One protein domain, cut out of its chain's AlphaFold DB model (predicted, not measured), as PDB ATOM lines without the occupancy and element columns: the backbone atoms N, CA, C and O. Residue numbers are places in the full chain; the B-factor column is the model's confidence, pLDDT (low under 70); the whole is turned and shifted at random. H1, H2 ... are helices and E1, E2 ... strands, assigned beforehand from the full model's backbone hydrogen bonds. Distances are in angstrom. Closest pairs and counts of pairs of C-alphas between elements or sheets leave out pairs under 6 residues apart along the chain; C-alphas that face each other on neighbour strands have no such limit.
ATOM      1  N   GLY A  10       2.509 -14.425  29.305       94.94
ATOM      2  CA  GLY A  10       3.009 -13.096  29.659       94.94
ATOM      3  C   GLY A  10       2.505 -12.699  31.050       94.94
ATOM      4  O   GLY A  10       1.336 -12.913  31.367       94.94
ATOM      5  N   ILE A  11       3.376 -12.147  31.892       93.12
ATOM      6  CA  ILE A  11       3.064 -11.700  33.253       93.12
ATOM      7  C   ILE A  11       3.444 -10.228  33.377       93.12
ATOM      8  O   ILE A  11       4.617  -9.877  33.266       93.12
ATOM      9  N   GLY A  12       2.454  -9.379  33.647       93.00
ATOM     10  CA  GLY A  12       2.689  -8.008  34.089       93.00
ATOM     11  C   GLY A  12       3.052  -7.984  35.571       93.00
ATOM     12  O   GLY A  12       2.405  -8.646  36.383       93.00
ATOM     13  N   TYR A  13       4.086  -7.239  35.937       89.88
ATOM     14  CA  TYR A  13       4.477  -7.053  37.329       89.88
ATOM     15  C   TYR A  13       5.030  -5.652  37.561       89.88
ATOM     16  O   TYR A  13       5.497  -4.969  36.650       89.88
ATOM     17  N   ARG A  14       4.976  -5.217  38.819       89.75
ATOM     18  CA  ARG A  14       5.514  -3.928  39.238       89.75
ATOM     19  C   ARG A  14       6.894  -4.125  39.850       89.75
ATOM     20  O   ARG A  14       7.059  -4.956  40.735       89.75
ATOM     21  N   ASN A  15       7.863  -3.335  39.408       86.50
ATOM     22  CA  ASN A  15       9.190  -3.250  40.003       86.50
ATOM     23  C   ASN A  15       9.459  -1.800  40.427       86.50
ATOM     24  O   ASN A  15       9.756  -0.934  39.596       86.50
ATOM     25  N   GLY A  16       9.289  -1.520  41.721       87.19
ATOM     26  CA  GLY A  16       9.269  -0.154  42.244       87.19
ATOM     27  C   GLY A  16       8.143   0.666  41.606       87.19
ATOM     28  O   GLY A  16       6.971   0.306  41.701       87.19
ATOM     29  N   ASN A  17       8.499   1.748  40.912       88.94
ATOM     30  CA  ASN A  17       7.543   2.610  40.205       88.94
ATOM     31  C   ASN A  17       7.343   2.230  38.729       88.94
ATOM     32  O   ASN A  17       6.642   2.936  38.010       88.94
ATOM     33  N   ARG A  18       7.972   1.146  38.263       89.19
ATOM     34  CA  ARG A  18       7.907   0.700  36.868       89.19
ATOM     35  C   ARG A  18       6.950  -0.476  36.731       89.19
ATOM     36  O   ARG A  18       6.936  -1.362  37.583       89.19
ATOM     37  N   GLU A  19       6.195  -0.499  35.644       92.19
ATOM     38  CA  GLU A  19       5.459  -1.675  35.188       92.19
ATOM     39  C   GLU A  19       6.293  -2.392  34.127       92.19
ATOM     40  O   GLU A  19       6.872  -1.744  33.257       92.19
ATOM     41  N   LEU A  20       6.404  -3.712  34.247       93.00
ATOM     42  CA  LEU A  20       7.229  -4.559  33.394       93.00
ATOM     43  C   LEU A  20       6.439  -5.794  32.960       93.00
ATOM     44  O   LEU A  20       5.571  -6.278  33.687       93.00
ATOM     45  N   ALA A  21       6.782  -6.330  31.794       94.94
ATOM     46  CA  ALA A  21       6.247  -7.572  31.261       94.94
ATOM     47  C   ALA A  21       7.338  -8.647  31.207       94.94
ATOM     48  O   ALA A  21       8.417  -8.444  30.646       94.94
ATOM     49  N   LEU A  22       7.030  -9.808  31.777       94.44
ATOM     50  CA  LEU A  22       7.843 -11.015  31.722       94.44
ATOM     51  C   LEU A  22       7.167 -12.062  30.840       94.44
ATOM     52  O   LEU A  22       6.000 -12.380  31.039       94.44
ATOM     53  N   TRP A  23       7.921 -12.670  29.935       96.50
ATOM     54  CA  TRP A  23       7.427 -13.665  28.993       96.50
ATOM     55  C   TRP A  23       7.996 -15.034  29.320       96.50
ATOM     56  O   TRP A  23       9.213 -15.217  29.333       96.50
ATOM     57  N   ILE A  24       7.122 -16.001  29.582       96.06
ATOM     58  CA  ILE A  24       7.506 -17.339  30.030       96.06
ATOM     59  C   ILE A  24       7.025 -18.376  29.026       96.06
ATOM     60  O   ILE A  24       5.839 -18.457  28.728       96.06
ATOM     61  N   GLU A  25       7.965 -19.190  28.572       96.50
ATOM     62  CA  GLU A  25       7.731 -20.366  27.746       96.50
ATOM     63  C   GLU A  25       7.968 -21.625  28.584       96.50
ATOM     64  O   GLU A  25       9.063 -21.805  29.134       96.50
ATOM     65  N   VAL A  26       6.959 -22.492  28.702       95.12
ATOM     66  CA  VAL A  26       6.991 -23.690  29.548       95.12
ATOM     67  C   VAL A  26       7.212 -24.927  28.681       95.12
ATOM     68  O   VAL A  26       6.295 -25.671  28.344       95.12
ATOM     69  N   HIS A  27       8.474 -25.202  28.355       94.44
ATOM     70  CA  HIS A  27       8.835 -26.239  27.380       94.44
ATOM     71  C   HIS A  27       9.933 -27.165  27.905       94.44
ATOM     72  O   HIS A  27      10.787 -26.742  28.687       94.44
ATOM     73  N   SER A  28       9.967 -28.431  27.476       94.12
ATOM     74  CA  SER A  28      10.991 -29.367  27.962       94.12
ATOM     75  C   SER A  28      12.397 -28.951  27.526       94.12
ATOM     76  O   SER A  28      12.620 -28.599  26.372       94.12
ATOM     77  N   ALA A  29      13.370 -28.986  28.437       94.44
ATOM     78  CA  ALA A  29      14.717 -28.472  28.196       94.44
ATOM     79  C   ALA A  29      15.645 -29.563  27.649       94.44
ATOM     80  O   ALA A  29      16.576 -30.003  28.327       94.44
ATOM     81  N   GLN A  30      15.385 -30.018  26.424       95.75
ATOM     82  CA  GLN A  30      16.189 -31.022  25.719       95.75
ATOM     83  C   GLN A  30      16.821 -30.421  24.459       95.75
ATOM     84  O   GLN A  30      16.330 -29.435  23.914       95.75
ATOM     85  N   THR A  31      17.917 -31.008  23.975       94.56
ATOM     86  CA  THR A  31      18.612 -30.533  22.762       94.56
ATOM     87  C   THR A  31      17.713 -30.498  21.523       94.56
ATOM     88  O   THR A  31      17.859 -29.578  20.720       94.56
ATOM     89  N   SER A  32      16.775 -31.445  21.384       94.31
ATOM     90  CA  SER A  32      15.787 -31.492  20.293       94.31
ATOM     91  C   SER A  32      14.825 -30.301  20.301       94.31
ATOM     92  O   SER A  32      14.441 -29.815  19.240       94.31
ATOM     93  N   GLU A  33      14.498 -29.785  21.484       95.56
ATOM     94  CA  GLU A  33      13.465 -28.762  21.662       95.56
ATOM     95  C   GLU A  33      13.965 -27.335  21.446       95.56
ATOM     96  O   GLU A  33      13.165 -26.416  21.293       95.56
ATOM     97  N   VAL A  34      15.285 -27.122  21.400       95.94
ATOM     98  CA  VAL A  34      15.852 -25.768  21.279       95.94
ATOM     99  C   VAL A  34      15.311 -25.047  20.047       95.94
ATOM    100  O   VAL A  34      14.959 -23.876  20.135       95.94
ATOM    101  N   ARG A  35      15.186 -25.728  18.901       95.88
ATOM    102  CA  ARG A  35      14.645 -25.093  17.690       95.88
ATOM    103  C   ARG A  35      13.180 -24.684  17.851       95.88
ATOM    104  O   ARG A  35      12.819 -23.610  17.384       95.88
ATOM    105  N   ALA A  36      12.366 -25.497  18.525       95.25
ATOM    106  CA  ALA A  36      10.963 -25.178  18.776       95.25
ATOM    107  C   ALA A  36      10.833 -23.912  19.638       95.25
ATOM    108  O   ALA A  36      10.153 -22.968  19.243       95.25
ATOM    109  N   VAL A  37      11.577 -23.837  20.746       96.06
ATOM    110  CA  VAL A  37      11.566 -22.663  21.637       96.06
ATOM    111  C   VAL A  37      12.098 -21.408  20.945       96.06
ATOM    112  O   VAL A  37      11.555 -20.323  21.136       96.06
ATOM    113  N   LEU A  38      13.119 -21.523  20.092       97.00
ATOM    114  CA  LEU A  38      13.624 -20.376  19.328       97.00
ATOM    115  C   LEU A  38      12.627 -19.877  18.279       97.00
ATOM    116  O   LEU A  38      12.504 -18.667  18.091       97.00
ATOM    117  N   ASN A  39      11.891 -20.780  17.629       96.00
ATOM    118  CA  ASN A  39      10.820 -20.397  16.712       96.00
ATOM    119  C   ASN A  39       9.689 -19.673  17.451       96.00
ATOM    120  O   ASN A  39       9.228 -18.640  16.966       96.00
ATOM    121  N   LYS A  40       9.309 -20.156  18.643       96.19
ATOM    122  CA  LYS A  40       8.352 -19.475  19.526       96.19
ATOM    123  C   LYS A  40       8.852 -18.099  19.966       96.19
ATOM    124  O   LYS A  40       8.107 -17.126  19.909       96.19
ATOM    125  N   LEU A  41      10.129 -17.983  20.344       97.44
ATOM    126  CA  LEU A  41      10.724 -16.703  20.740       97.44
ATOM    127  C   LEU A  41      10.708 -15.696  19.592       97.44
ATOM    128  O   LEU A  41      10.424 -14.523  19.815       97.44
ATOM    129  N   ARG A  42      11.018 -16.144  18.371       96.56
ATOM    130  CA  ARG A  42      10.925 -15.295  17.181       96.56
ATOM    131  C   ARG A  42       9.489 -14.827  16.966       96.56
ATOM    132  O   ARG A  42       9.277 -13.627  16.878       96.56
ATOM    133  N   TRP A  43       8.526 -15.750  16.978       95.75
ATOM    134  CA  TRP A  43       7.107 -15.415  16.842       95.75
ATOM    135  C   TRP A  43       6.663 -14.369  17.875       95.75
ATOM    136  O   TRP A  43       6.048 -13.373  17.504       95.75
ATOM    137  N   LEU A  44       7.037 -14.536  19.151       96.44
ATOM    138  CA  LEU A  44       6.697 -13.570  20.196       96.44
ATOM    139  C   LEU A  44       7.316 -12.198  19.916       96.44
ATOM    140  O   LEU A  44       6.636 -11.188  20.048       96.44
ATOM    141  N   LYS A  45       8.599 -12.144  19.544       95.88
ATOM    142  CA  LYS A  45       9.275 -10.875  19.239       95.88
ATOM    143  C   LYS A  45       8.627 -10.158  18.055       95.88
ATOM    144  O   LYS A  45       8.439  -8.948  18.130       95.88
ATOM    145  N   ASP A  46       8.250 -10.895  17.016       95.81
ATOM    146  CA  ASP A  46       7.571 -10.341  15.840       95.81
ATOM    147  C   ASP A  46       6.173  -9.813  16.211       95.81
ATOM    148  O   ASP A  46       5.784  -8.716  15.804       95.81
ATOM    149  N   TRP A  47       5.442 -10.546  17.056       95.44
ATOM    150  CA  TRP A  47       4.145 -10.114  17.576       95.44
ATOM    151  C   TRP A  47       4.265  -8.867  18.466       95.44
ATOM    152  O   TRP A  47       3.524  -7.906  18.278       95.44
ATOM    153  N   LEU A  48       5.245  -8.818  19.377       96.62
ATOM    154  CA  LEU A  48       5.513  -7.651  20.229       96.62
ATOM    155  C   LEU A  48       5.975  -6.422  19.447       96.62
ATOM    156  O   LEU A  48       5.812  -5.309  19.931       96.62
ATOM    157  N   ALA A  49       6.558  -6.602  18.263       95.94
ATOM    158  CA  ALA A  49       6.933  -5.503  17.379       95.94
ATOM    159  C   ALA A  49       5.761  -4.991  16.519       95.94
ATOM    160  O   ALA A  49       5.909  -3.982  15.832       95.94
ATOM    161  N   SER A  50       4.620  -5.683  16.528       95.50
ATOM    162  CA  SER A  50       3.462  -5.378  15.689       95.50
ATOM    163  C   SER A  50       2.190  -5.250  16.530       95.50
ATOM    164  O   SER A  50       1.934  -4.207  17.122       95.50
ATOM    165  N   GLU A  51       1.390  -6.305  16.618       94.44
ATOM    166  CA  GLU A  51       0.095  -6.310  17.305       94.44
ATOM    167  C   GLU A  51       0.219  -6.079  18.822       94.44
ATOM    168  O   GLU A  51      -0.650  -5.469  19.443       94.44
ATOM    169  N   GLY A  52       1.310  -6.558  19.421       94.81
ATOM    170  CA  GLY A  52       1.600  -6.483  20.851       94.81
ATOM    171  C   GLY A  52       2.451  -5.281  21.268       94.81
ATOM    172  O   GLY A  52       2.974  -5.287  22.382       94.81
ATOM    173  N   GLU A  53       2.613  -4.265  20.415       96.44
ATOM    174  CA  GLU A  53       3.540  -3.135  20.621       96.44
ATOM    175  C   GLU A  53       3.430  -2.446  22.001       96.44
ATOM    176  O   GLU A  53       4.468  -2.218  22.633       96.44
ATOM    177  N   PRO A  54       2.229  -2.208  22.578       95.50
ATOM    178  CA  PRO A  54       2.121  -1.685  23.940       95.50
ATOM    179  C   PRO A  54       2.757  -2.572  25.015       95.50
ATOM    180  O   PRO A  54       3.367  -2.051  25.945       95.50
ATOM    181  N   LEU A  55       2.657  -3.897  24.884       95.81
ATOM    182  CA  LEU A  55       3.304  -4.846  25.794       95.81
ATOM    183  C   LEU A  55       4.801  -4.977  25.488       95.81
ATOM    184  O   LEU A  55       5.606  -5.157  26.402       95.81
ATOM    185  N   GLY A  56       5.191  -4.817  24.221       95.62
ATOM    186  CA  GLY A  56       6.587  -4.700  23.801       95.62
ATOM    187  C   GLY A  56       7.310  -3.571  24.539       95.62
ATOM    188  O   GLY A  56       8.413  -3.777  25.038       95.62
ATOM    189  N   ARG A  57       6.650  -2.420  24.733       94.31
ATOM    190  CA  ARG A  57       7.186  -1.295  25.527       94.31
ATOM    191  C   ARG A  57       7.375  -1.603  27.015       94.31
ATOM    192  O   ARG A  57       8.186  -0.950  27.657       94.31
ATOM    193  N   LEU A  58       6.654  -2.583  27.562       94.75
ATOM    194  CA  LEU A  58       6.834  -3.060  28.941       94.75
ATOM    195  C   LEU A  58       7.886  -4.180  29.038       94.75
ATOM    196  O   LEU A  58       8.250  -4.601  30.137       94.75
ATOM    197  N   THR A  59       8.360  -4.698  27.901       94.50
ATOM    198  CA  THR A  59       9.239  -5.868  27.830       94.50
ATOM    199  C   THR A  59      10.689  -5.462  28.060       94.50
ATOM    200  O   THR A  59      11.477  -5.297  27.131       94.50
ATOM    201  N   GLU A  60      11.059  -5.329  29.328       85.31
ATOM    202  CA  GLU A  60      12.412  -4.974  29.734       85.31
ATOM    203  C   GLU A  60      12.945  -5.903  30.826       85.31
ATOM    204  O   GLU A  60      12.201  -6.503  31.600       85.31
ATOM    205  N   THR A  61      14.272  -6.017  30.905       79.19
ATOM    206  CA  THR A  61      14.919  -6.672  32.047       79.19
ATOM    207  C   THR A  61      14.751  -5.818  33.302       79.19
ATOM    208  O   THR A  61      14.911  -4.600  33.265       79.19
ATOM    209  N   ASN A  62      14.505  -6.455  34.446       77.31
ATOM    210  CA  ASN A  62      14.548  -5.770  35.742       77.31
ATOM    211  C   ASN A  62      15.968  -5.697  36.341       77.31
ATOM    212  O   ASN A  62      16.124  -5.334  37.504       77.31
ATOM    213  N   GLY A  63      16.995  -6.076  35.572       78.31
ATOM    214  CA  GLY A  63      18.398  -6.128  35.988       78.31
ATOM    215  C   GLY A  63      18.837  -7.493  36.526       78.31
ATOM    216  O   GLY A  63      19.988  -7.876  36.330       78.31
ATOM    217  N   THR A  64      17.935  -8.268  37.135       79.25
ATOM    218  CA  THR A  64      18.233  -9.606  37.689       79.25
ATOM    219  C   THR A  64      17.594 -10.744  36.891       79.25
ATOM    220  O   THR A  64      18.100 -11.871  36.884       79.25
ATOM    221  N   LEU A  65      16.510 -10.455  36.177       82.44
ATOM    222  CA  LEU A  65      15.700 -11.401  35.433       82.44
ATOM    223  C   LEU A  65      15.535 -10.935  33.975       82.44
ATOM    224  O   LEU A  65      15.126  -9.796  33.740       82.44
ATOM    225  N   PRO A  66      15.836 -11.799  32.985       91.00
ATOM    226  CA  PRO A  66      15.603 -11.471  31.585       91.00
ATOM    227  C   PRO A  66      14.101 -11.387  31.297       91.00
ATOM    228  O   PRO A  66      13.319 -12.127  31.885       91.00
ATOM    229  N   ALA A  67      13.721 -10.553  30.328       93.94
ATOM    230  CA  ALA A  67      12.325 -10.395  29.921       93.94
ATOM    231  C   ALA A  67      11.736 -11.655  29.256       93.94
ATOM    232  O   ALA A  67      10.528 -11.849  29.283       93.94
ATOM    233  N   PHE A  68      12.581 -12.526  28.691       96.44
ATOM    234  CA  PHE A  68      12.181 -13.807  28.105       96.44
ATOM    235  C   PHE A  68      12.772 -14.962  28.916       96.44
ATOM    236  O   PHE A  68      13.988 -15.051  29.113       96.44
ATOM    237  N   VAL A  69      11.914 -15.868  29.374       95.88
ATOM    238  CA  VAL A  69      12.269 -16.992  30.235       95.88
ATOM    239  C   VAL A  69      11.797 -18.287  29.602       95.88
ATOM    240  O   VAL A  69      10.617 -18.469  29.332       95.88
ATOM    241  N   TRP A  70      12.721 -19.228  29.446       96.44
ATOM    242  CA  TRP A  70      12.384 -20.620  29.186       96.44
ATOM    243  C   TRP A  70      12.345 -21.366  30.521       96.44
ATOM    244  O   TRP A  70      13.383 -21.625  31.136       96.44
ATOM    245  N   LEU A  71      11.143 -21.688  30.988       95.75
ATOM    246  CA  LEU A  71      10.917 -22.491  32.181       95.75
ATOM    247  C   LEU A  71      10.808 -23.965  31.780       95.75
ATOM    248  O   LEU A  71       9.889 -24.376  31.081       95.75
ATOM    249  N   ALA A  72      11.774 -24.771  32.205       94.94
ATOM    250  CA  ALA A  72      11.853 -26.171  31.825       94.94
ATOM    251  C   ALA A  72      10.692 -26.976  32.430       94.94
ATOM    252  O   ALA A  72      10.621 -27.130  33.652       94.94
ATOM    253  N   SER A  73       9.839 -27.550  31.580       90.12
ATOM    254  CA  SER A  73       8.846 -28.545  31.991       90.12
ATOM    255  C   SER A  73       9.428 -29.960  31.885       90.12
ATOM    256  O   SER A  73       9.948 -30.380  30.853       90.12
ATOM    257  N   GLY A  74       9.391 -30.720  32.979       87.12
ATOM    258  CA  GLY A  74       9.861 -32.108  32.990       87.12
ATOM    259  C   GLY A  74      11.370 -32.270  32.734       87.12
ATOM    260  O   GLY A  74      12.193 -31.943  33.591       87.12
ATOM    261  N   ALA A  75      11.740 -32.855  31.589       82.25
ATOM    262  CA  ALA A  75      13.118 -33.258  31.297       82.25
ATOM    263  C   ALA A  75      14.075 -32.058  31.159       82.25
ATOM    264  O   ALA A  75      13.817 -31.112  30.416       82.25
ATOM    265  N   PHE A  76      15.232 -32.142  31.826       90.44
ATOM    266  CA  PHE A  76      16.314 -31.156  31.750       90.44
ATOM    267  C   PHE A  76      17.590 -31.830  31.233       90.44
ATOM    268  O   PHE A  76      18.438 -32.277  32.004       90.44
ATOM    269  N   ARG A  77      17.698 -31.946  29.909       93.50
ATOM    270  CA  ARG A  77      18.789 -32.605  29.176       93.50
ATOM    271  C   ARG A  77      19.405 -31.655  28.142       93.50
ATOM    272  O   ARG A  77      19.601 -32.022  26.987       93.50
ATOM    273  N   LEU A  78      19.723 -30.432  28.567       93.38
ATOM    274  CA  LEU A  78      20.433 -29.439  27.756       93.38
ATOM    275  C   LEU A  78      21.726 -28.976  28.461       93.38
ATOM    276  O   LEU A  78      21.742 -27.920  29.098       93.38
ATOM    277  N   PRO A  79      22.815 -29.767  28.404       94.00
ATOM    278  CA  PRO A  79      24.090 -29.394  29.015       94.00
ATOM    279  C   PRO A  79      24.698 -28.141  28.376       94.00
ATOM    280  O   PRO A  79      24.653 -27.973  27.154       94.00
ATOM    281  N   LYS A  80      25.365 -27.308  29.187       94.38
ATOM    282  CA  LYS A  80      26.011 -26.056  28.740       94.38
ATOM    283  C   LYS A  80      27.088 -26.252  27.667       94.38
ATOM    284  O   LYS A  80      27.381 -25.335  26.905       94.38
ATOM    285  N   THR A  81      27.674 -27.444  27.601       95.56
ATOM    286  CA  THR A  81      28.706 -27.819  26.624       95.56
ATOM    287  C   THR A  81      28.148 -28.053  25.221       95.56
ATOM    288  O   THR A  81      28.905 -28.043  24.247       95.56
ATOM    289  N   THR A  82      26.833 -28.230  25.083       96.19
ATOM    290  CA  THR A  82      26.209 -28.515  23.790       96.19
ATOM    291  C   THR A  82      26.135 -27.268  22.899       96.19
ATOM    292  O   THR A  82      25.921 -26.156  23.397       96.19
ATOM    293  N   PRO A  83      26.267 -27.418  21.567       96.94
ATOM    294  CA  PRO A  83      25.998 -26.333  20.622       96.94
ATOM    295  C   PRO A  83      24.587 -25.750  20.767       96.94
ATOM    296  O   PRO A  83      24.405 -24.547  20.634       96.94
ATOM    297  N   GLN A  84      23.601 -26.588  21.088       97.75
ATOM    298  CA  GLN A  84      22.203 -26.200  21.254       97.75
ATOM    299  C   GLN A  84      22.015 -25.259  22.452       97.75
ATOM    300  O   GLN A  84      21.299 -24.269  22.338       97.75
ATOM    301  N   TYR A  85      22.706 -25.505  23.572       97.44
ATOM    302  CA  TYR A  85      22.698 -24.560  24.690       97.44
ATOM    303  C   TYR A  85      23.303 -23.213  24.286       97.44
ATOM    304  O   TYR A  85      22.728 -22.170  24.587       97.44
ATOM    305  N   ARG A  86      24.451 -23.223  23.588       97.44
ATOM    306  CA  ARG A  86      25.092 -21.985  23.115       97.44
ATOM    307  C   ARG A  86      24.180 -21.205  22.175       97.44
ATOM    308  O   ARG A  86      24.044 -20.004  22.347       97.44
ATOM    309  N   LEU A  87      23.511 -21.892  21.250       97.56
ATOM    310  CA  LEU A  87      22.545 -21.286  20.340       97.56
ATOM    311  C   LEU A  87      21.413 -20.580  21.104       97.56
ATOM    312  O   LEU A  87      21.106 -19.426  20.816       97.56
ATOM    313  N   ALA A  88      20.836 -21.247  22.107       97.19
ATOM    314  CA  ALA A  88      19.791 -20.671  22.949       97.19
ATOM    315  C   ALA A  88      20.305 -19.444  23.735       97.19
ATOM    316  O   ALA A  88      19.679 -18.383  23.737       97.19
ATOM    317  N   ALA A  89      21.506 -19.550  24.315       96.19
ATOM    318  CA  ALA A  89      22.156 -18.458  25.033       96.19
ATOM    319  C   ALA A  89      22.433 -17.238  24.140       96.19
ATOM    320  O   ALA A  89      22.152 -16.117  24.556       96.19
ATOM    321  N   THR A  90      22.913 -17.440  22.910       96.38
ATOM    322  CA  THR A  90      23.118 -16.362  21.928       96.38
ATOM    323  C   THR A  90      21.803 -15.686  21.541       96.38
ATOM    324  O   THR A  90      21.774 -14.474  21.359       96.38
ATOM    325  N   ALA A  91      20.700 -16.436  21.473       95.75
ATOM    326  CA  ALA A  91      19.368 -15.873  21.249       95.75
ATOM    327  C   ALA A  91      18.779 -15.150  22.482       95.75
ATOM    328  O   ALA A  91      17.705 -14.547  22.388       95.75
ATOM    329  N   GLY A  92      19.472 -15.197  23.626       94.38
ATOM    330  CA  GLY A  92      19.079 -14.540  24.870       94.38
ATOM    331  C   GLY A  92      18.117 -15.347  25.742       94.38
ATOM    332  O   GLY A  92      17.535 -14.780  26.663       94.38
ATOM    333  N   ILE A  93      17.941 -16.650  25.487       95.06
ATOM    334  CA  ILE A  93      17.020 -17.499  26.250       95.06
ATOM    335  C   ILE A  93      17.668 -18.831  26.638       95.06
ATOM    336  O   ILE A  93      18.044 -19.639  25.800       95.06
ATOM    337  N   VAL A  94      17.807 -19.090  27.937       94.62
ATOM    338  CA  VAL A  94      18.361 -20.354  28.455       94.62
ATOM    339  C   VAL A  94      17.374 -21.001  29.421       94.62
ATOM    340  O   VAL A  94      16.704 -20.273  30.161       94.62
ATOM    341  N   PRO A  95      17.278 -22.344  29.453       95.06
ATOM    342  CA  PRO A  95      16.305 -23.017  30.294       95.06
ATOM    343  C   PRO A  95      16.635 -22.855  31.778       95.06
ATOM    344  O   PRO A  95      17.784 -22.990  32.210       95.06
ATOM    345  N   ARG A  96      15.596 -22.627  32.577       93.44
ATOM    346  CA  ARG A  96      15.646 -22.528  34.040       93.44
ATOM    347  C   ARG A  96      14.676 -23.531  34.647       93.44
ATOM    348  O   ARG A  96      13.621 -23.786  34.087       93.44
ATOM    349  N   LYS A  97      15.013 -24.097  35.808       92.38
ATOM    350  CA  LYS A  97      14.109 -25.013  36.535       92.38
ATOM    351  C   LYS A  97      13.085 -24.285  37.403       92.38
ATOM    352  O   LYS A  97      12.079 -24.869  37.782       92.38
TER     353      LYS A  97
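AT A GLANCE: This is residues 10 to 97 of the 102 residues of an uncharacterized protein of Gammaproteobacteria bacterium (UniProt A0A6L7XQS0). Helix H1 runs along one face of a strongly twisted sheet, with H3 beside it. The 88 printed residues include E1 E2 H1 H2 E3 H3; class and sheet, E1 E2 E3, are mixed. The whole is compact, radius of gyration of the C-alphas 13.5 A, spans 39 by 27 by 22 A.

IN THESE COORDINATES: E1 spans residues 10 to 15 from C-alpha 10 (3.009, -13.096, 29.659), E2 18 to 30, 34.6 A, E3 68 to 77, H1 31 to 48, 26.5 A, H2 53 to 56 and H3 83 to 90, ending at C-alpha 90 (23.118, -16.362, 21.928).

HOW THE PARTS SIT: Hairpin E1 and E2 is antiparallel, N 11 and O 22 2.8 A apart; E2 and E3 are parallel, N 69 and O 23 2.8 A. H1 is on the sheet, over E2 and E3. H1 touches H3, closest C-alphas Thr 31 and Gln 84, 5.8 A. H2 only grazes the sheet. In H3 every O i to N i+4 pair is within hydrogen-bond range, in H1 12 of 14.

THE WHOLE: The printed part has no cut.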